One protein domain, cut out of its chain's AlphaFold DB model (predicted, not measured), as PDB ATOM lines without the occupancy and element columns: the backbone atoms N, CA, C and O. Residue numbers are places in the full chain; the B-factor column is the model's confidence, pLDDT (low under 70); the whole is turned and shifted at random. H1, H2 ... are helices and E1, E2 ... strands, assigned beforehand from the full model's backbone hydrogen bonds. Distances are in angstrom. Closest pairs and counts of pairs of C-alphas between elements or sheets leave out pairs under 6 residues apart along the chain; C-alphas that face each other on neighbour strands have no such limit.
ATOM      1  N   VAL A   7      34.905   8.881  18.912       94.56
ATOM      2  CA  VAL A   7      35.292   9.815  17.852       94.56
ATOM      3  C   VAL A   7      36.788  10.059  17.949       94.56
ATOM      4  O   VAL A   7      37.282  10.453  19.003       94.56
ATOM      5  N   ILE A   8      37.502   9.829  16.850       95.06
ATOM      6  CA  ILE A   8      38.938  10.094  16.739       95.06
ATOM      7  C   ILE A   8      39.143  11.105  15.619       95.06
ATOM      8  O   ILE A   8      38.688  10.895  14.495       95.06
ATOM      9  N   ILE A   9      39.820  12.206  15.936       96.44
ATOM     10  CA  ILE A   9      40.018  13.330  15.020       96.44
ATOM     11  C   ILE A   9      41.505  13.647  14.935       96.44
ATOM     12  O   ILE A   9      42.150  13.862  15.958       96.44
ATOM     13  N   GLU A  10      42.016  13.750  13.714       96.81
ATOM     14  CA  GLU A  10      43.349  14.270  13.413       96.81
ATOM     15  C   GLU A  10      43.210  15.493  12.513       96.81
ATOM     16  O   GLU A  10      42.440  15.481  11.550       96.81
ATOM     17  N   PHE A  11      43.953  16.559  12.819       95.31
ATOM     18  CA  PHE A  11      43.838  17.825  12.100       95.31
ATOM     19  C   PHE A  11      45.185  18.369  11.629       95.31
ATOM     20  O   PHE A  11      46.214  18.232  12.294       95.31
ATOM     21  N   LYS A  12      45.185  19.028  10.466       97.69
ATOM     22  CA  LYS A  12      46.388  19.645   9.901       97.69
ATOM     23  C   LYS A  12      46.110  21.000   9.264       97.69
ATOM     24  O   LYS A  12      45.168  21.165   8.500       97.69
ATOM     25  N   GLN A  13      46.994  21.961   9.511       97.56
ATOM     26  CA  GLN A  13      47.010  23.198   8.739       97.56
ATOM     27  C   GLN A  13      47.850  23.029   7.462       97.56
ATOM     28  O   GLN A  13      48.987  22.556   7.539       97.56
ATOM     29  N   GLY A  14      47.327  23.470   6.318       96.81
ATOM     30  CA  GLY A  14      48.051  23.532   5.045       96.81
ATOM     31  C   GLY A  14      47.172  24.048   3.907       96.81
ATOM     32  O   GLY A  14      46.057  24.491   4.154       96.81
ATOM     33  N   GLU A  15      47.685  24.041   2.678       95.00
ATOM     34  CA  GLU A  15      46.989  24.629   1.517       95.00
ATOM     35  C   GLU A  15      46.174  23.598   0.721       95.00
ATOM     36  O   GLU A  15      45.073  23.895   0.262       95.00
ATOM     37  N   ASP A  16      46.694  22.376   0.602       96.94
ATOM     38  CA  ASP A  16      46.067  21.265  -0.119       96.94
ATOM     39  C   ASP A  16      45.120  20.486   0.804       96.94
ATOM     40  O   ASP A  16      45.466  19.449   1.372       96.94
ATOM     41  N   LEU A  17      43.944  21.066   1.050       97.62
ATOM     42  CA  LEU A  17      43.036  20.596   2.094       97.62
ATOM     43  C   LEU A  17      42.479  19.193   1.837       97.62
ATOM     44  O   LEU A  17      42.302  18.446   2.796       97.62
ATOM     45  N   GLU A  18      42.214  18.828   0.582       96.62
ATOM     46  CA  GLU A  18      41.683  17.503   0.237       96.62
ATOM     47  C   GLU A  18      42.704  16.421   0.588       96.62
ATOM     48  O   GLU A  18      42.449  15.619   1.493       96.62
ATOM     49  N   ARG A  19      43.909  16.495   0.007       97.88
ATOM     50  CA  ARG A  19      44.990  15.545   0.298       97.88
ATOM     51  C   ARG A  19      45.322  15.492   1.787       97.88
ATOM     52  O   ARG A  19      45.474  14.414   2.350       97.88
ATOM     53  N   LEU A  20      45.427  16.645   2.452       98.06
ATOM     54  CA  LEU A  20      45.779  16.695   3.875       98.06
ATOM     55  C   LEU A  20      44.712  16.050   4.764       98.06
ATOM     56  O   LEU A  20      45.063  15.400   5.751       98.06
ATOM     57  N   SER A  21      43.430  16.225   4.435       97.38
ATOM     58  CA  SER A  21      42.335  15.600   5.179       97.38
ATOM     59  C   SER A  21      42.356  14.073   5.025       97.38
ATOM     60  O   SER A  21      42.255  13.363   6.026       97.38
ATOM     61  N   GLU A  22      42.611  13.559   3.817       97.88
ATOM     62  CA  GLU A  22      42.786  12.123   3.555       97.88
ATOM     63  C   GLU A  22      44.006  11.544   4.276       97.88
ATOM     64  O   GLU A  22      43.900  10.518   4.946       97.88
ATOM     65  N   GLU A  23      45.145  12.238   4.238       97.62
ATOM     66  CA  GLU A  23      46.350  11.837   4.970       97.62
ATOM     67  C   GLU A  23      46.119  11.780   6.479       97.62
ATOM     68  O   GLU A  23      46.690  10.927   7.159       97.62
ATOM     69  N   LYS A  24      45.301  12.684   7.036       97.31
ATOM     70  CA  LYS A  24      44.963  12.641   8.465       97.31
ATOM     71  C   LYS A  24      44.077  11.444   8.788       97.31
ATOM     72  O   LYS A  24      44.323  10.776   9.788       97.31
ATOM     73  N   LEU A  25      43.104  11.133   7.934       96.88
ATOM     74  CA  LEU A  25      42.268   9.946   8.104       96.88
ATOM     75  C   LEU A  25      43.098   8.656   8.027       96.88
ATOM     76  O   LEU A  25      42.944   7.781   8.878       96.88
ATOM     77  N   GLN A  26      44.011   8.564   7.058       96.38
ATOM     78  CA  GLN A  26      44.910   7.420   6.919       96.38
ATOM     79  C   GLN A  26      45.852   7.298   8.122       96.38
ATOM     80  O   GLN A  26      46.007   6.209   8.663       96.38
ATOM     81  N   GLN A  27      46.394   8.415   8.619       95.75
ATOM     82  CA  GLN A  27      47.229   8.423   9.823       95.75
ATOM     83  C   GLN A  27      46.494   7.847  11.045       95.75
ATOM     84  O   GLN A  27      47.104   7.115  11.822       95.75
ATOM     85  N   ILE A  28      45.199   8.141  11.223       94.19
ATOM     86  CA  ILE A  28      44.406   7.551  12.316       94.19
ATOM     87  C   ILE A  28      44.351   6.025  12.193       94.19
ATOM     88  O   ILE A  28      44.486   5.316  13.193       94.19
ATOM     89  N   MET A  29      44.145   5.530  10.971       90.69
ATOM     90  CA  MET A  29      44.067   4.099  10.696       90.69
ATOM     91  C   MET A  29      45.418   3.406  10.906       90.69
ATOM     92  O   MET A  29      45.462   2.352  11.539       90.69
ATOM     93  N   ASP A  30      46.509   4.016  10.440       93.94
ATOM     94  CA  ASP A  30      47.864   3.461  10.531       93.94
ATOM     95  C   ASP A  30      48.380   3.427  11.975       93.94
ATOM     96  O   ASP A  30      49.001   2.451  12.395       93.94
ATOM     97  N   ASN A  31      48.081   4.464  12.763       92.81
ATOM     98  CA  ASN A  31      48.516   4.559  14.160       92.81
ATOM     99  C   ASN A  31      47.652   3.739  15.125       92.81
ATOM    100  O   ASN A  31      47.973   3.663  16.310       92.81
ATOM    101  N   GLN A  32      46.559   3.144  14.638       88.12
ATOM    102  CA  GLN A  32      45.668   2.283  15.415       88.12
ATOM    103  C   GLN A  32      45.194   2.921  16.729       88.12
ATOM    104  O   GLN A  32      45.085   2.246  17.753       88.12
ATOM    105  N   TYR A  33      44.860   4.220  16.716       85.62
ATOM    106  CA  TYR A  33      44.372   4.937  17.910       85.62
ATOM    107  C   TYR A  33      43.104   4.330  18.526       85.62
ATOM    108  O   TYR A  33      42.738   4.644  19.654       85.62
ATOM    109  N   TYR A  34      42.436   3.454  17.785       82.25
ATOM    110  CA  TYR A  34      41.278   2.696  18.218       82.25
ATOM    111  C   TYR A  34      41.608   1.439  19.044       82.25
ATOM    112  O   TYR A  34      40.698   0.708  19.435       82.25
ATOM    113  N   ALA A  35      42.885   1.153  19.311       84.25
ATOM    114  CA  ALA A  35      43.284   0.012  20.128       84.25
ATOM    115  C   ALA A  35      42.657   0.084  21.534       84.25
ATOM    116  O   ALA A  35      42.845   1.050  22.272       84.25
ATOM    117  N   GLY A  36      41.910  -0.956  21.912       84.31
ATOM    118  CA  GLY A  36      41.208  -1.030  23.199       84.31
ATOM    119  C   GLY A  36      39.829  -0.362  23.225       84.31
ATOM    120  O   GLY A  36      39.146  -0.444  24.244       84.31
ATOM    121  N   LEU A  37      39.397   0.256  22.121       86.44
ATOM    122  CA  LEU A  37      38.011   0.678  21.939       86.44
ATOM    123  C   LEU A  37      37.171  -0.504  21.448       86.44
ATOM    124  O   LEU A  37      37.658  -1.377  20.736       86.44
ATOM    125  N   SER A  38      35.897  -0.513  21.826       85.69
ATOM    126  CA  SER A  38      34.912  -1.486  21.354       85.69
ATOM    127  C   SER A  38      33.645  -0.759  20.933       85.69
ATOM    128  O   SER A  38      33.168   0.109  21.676       85.69
ATOM    129  N   GLY A  39      33.080  -1.148  19.795       88.50
ATOM    130  CA  GLY A  39      31.861  -0.570  19.247       88.50
ATOM    131  C   GLY A  39      32.114   0.255  17.991       88.50
ATOM    132  O   GLY A  39      33.003  -0.027  17.195       88.50
ATOM    133  N   GLU A  40      31.269   1.254  17.769       92.31
ATOM    134  CA  GLU A  40      31.384   2.131  16.608       92.31
ATOM    135  C   GLU A  40      32.426   3.223  16.858       92.31
ATOM    136  O   GLU A  40      32.431   3.859  17.915       92.31
ATOM    137  N   VAL A  41      33.287   3.466  15.874       93.06
ATOM    138  CA  VAL A  41      34.255   4.561  15.896       93.06
ATOM    139  C   VAL A  41      34.125   5.395  14.627       93.06
ATOM    140  O   VAL A  41      34.188   4.878  13.511       93.06
ATOM    141  N   LEU A  42      33.958   6.704  14.812       95.06
ATOM    142  CA  LEU A  42      34.001   7.719  13.768       95.06
ATOM    143  C   LEU A  42      35.416   8.307  13.696       95.06
ATOM    144  O   LEU A  42      35.850   9.028  14.593       95.06
ATOM    145  N   TYR A  43      36.119   8.022  12.607       95.94
ATOM    146  CA  TYR A  43      37.405   8.628  12.279       95.94
ATOM    147  C   TYR A  43      37.196   9.875  11.431       95.94
ATOM    148  O   TYR A  43      36.439   9.832  10.459       95.94
ATOM    149  N   ILE A  44      37.887  10.962  11.764       97.75
ATOM    150  CA  ILE A  44      37.785  12.237  11.054       97.75
ATOM    151  C   ILE A  44      39.187  12.756  10.736       97.75
ATOM    152  O   ILE A  44      39.961  13.082  11.634       97.75
ATOM    153  N   GLY A  45      39.491  12.871   9.446       97.88
ATOM    154  CA  GLY A  45      40.647  13.610   8.959       97.88
ATOM    155  C   GLY A  45      40.238  15.032   8.594       97.88
ATOM    156  O   GLY A  45      39.364  15.228   7.748       97.88
ATOM    157  N   LEU A  46      40.847  16.027   9.238       97.94
ATOM    158  CA  LEU A  46      40.511  17.441   9.075       97.94
ATOM    159  C   LEU A  46      41.713  18.230   8.546       97.94
ATOM    160  O   LEU A  46      42.831  18.095   9.047       97.94
ATOM    161  N   ALA A  47      41.492  19.125   7.590       98.31
ATOM    162  CA  ALA A  47      42.513  20.072   7.158       98.31
ATOM    163  C   ALA A  47      41.962  21.488   7.013       98.31
ATOM    164  O   ALA A  47      40.836  21.668   6.560       98.31
ATOM    165  N   HIS A  48      42.753  22.510   7.356       97.62
ATOM    166  CA  HIS A  48      42.352  23.909   7.174       97.62
ATOM    167  C   HIS A  48      43.491  24.823   6.701       97.62
ATOM    168  O   HIS A  48      44.652  24.636   7.060       97.62
ATOM    169  N   ASP A  49      43.147  25.891   5.977       96.94
ATOM    170  CA  ASP A  49      44.080  26.960   5.565       96.94
ATOM    171  C   ASP A  49      43.863  28.261   6.371       96.94
ATOM    172  O   ASP A  49      44.303  29.343   5.984       96.94
ATOM    173  N   LYS A  50      43.172  28.141   7.519       95.31
ATOM    174  CA  LYS A  50      42.676  29.226   8.400       95.31
ATOM    175  C   LYS A  50      41.477  30.008   7.848       95.31
ATOM    176  O   LYS A  50      40.918  30.815   8.585       95.31
ATOM    177  N   LYS A  51      41.065  29.779   6.598       95.69
ATOM    178  CA  LYS A  51      39.858  30.376   5.995       95.69
ATOM    179  C   LYS A  51      38.830  29.317   5.605       95.69
ATOM    180  O   LYS A  51      37.634  29.528   5.765       95.69
ATOM    181  N   ARG A  52      39.308  28.188   5.091       96.88
ATOM    182  CA  ARG A  52      38.555  27.039   4.593       96.88
ATOM    183  C   ARG A  52      38.949  25.797   5.376       96.88
ATOM    184  O   ARG A  52      40.054  25.716   5.918       96.88
ATOM    185  N   CYS A  53      38.035  24.839   5.402       96.69
ATOM    186  CA  CYS A  53      38.207  23.545   6.040       96.69
ATOM    187  C   CYS A  53      37.769  22.445   5.067       96.69
ATOM    188  O   CYS A  53      36.756  22.608   4.389       96.69
ATOM    189  N   SER A  54      38.523  21.349   5.015       97.75
ATOM    190  CA  SER A  54      38.139  20.095   4.370       97.75
ATOM    191  C   SER A  54      38.099  18.990   5.414       97.75
ATOM    192  O   SER A  54      38.914  18.964   6.342       97.75
TER     193      SER A  54
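This is residues 7 to 54 of the 62 residues of an uncharacterized protein of Clostridium indicum (UniProt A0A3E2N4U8). Two parallel strands, E1 and E2, lie side by side as a narrow ribbon, and one helix, H1, packs over one face of it and runs back along its length; the other face is bare. After E2 the last residues fold back, and residues 53 to 54 pair antiparallel with residues 47 to 48 of E2. The printed part has 48 residues, with two named strands and one named helix in the order E1, H1, E2, a mixed class of helices and strands. It is only just compact, close to loose, with a radius of gyration of the C-alphas of 11.5 A, and its outline is a rod spanning 35 by 16 by 11 A.

E2, residues 40 to 48, is the longest strand at 26.1 A and ends at C-alpha 48 (42.352, 23.909, 7.174). E1, residues 7 to 13, is 20.0 A long and begins at C-alpha 7 (35.292, 9.815, 17.852). H1, residues 17 to 30, is 19.7 A long and begins at C-alpha 17 (43.036, 20.596, 2.094).

E1 and E2 are parallel neighbours, with 12 degrees between their directions. Across them N 8 and O 42 are 2.9 A apart and N 44 and O 8 are 2.8 A apart, within hydrogen-bond range. The closest C-alphas of H1 and E2 are those of Leu 25 and Gly 45, 4.1 A apart. The closest C-alphas of H1 and E1 are those of Glu 10 and Lys 24, 5.5 A apart. E1, H1 and E2 form a strand-helix-strand unit, two parallel neighbour strands with a helix between them in the chain, and its crossover is right-handed. In H1 every O i to N i+4 pair is within hydrogen-bond range.

The two C-alphas farthest apart are those of Gly 36 and Lys 51, at 35.8 A. The printed part has no cut. The link from E1 to H1 is tight, with 3 residues, and that from H1 to E2 is short, with 9. The mean pLDDT of the printed part is 94.4, and no printed residue is under 70.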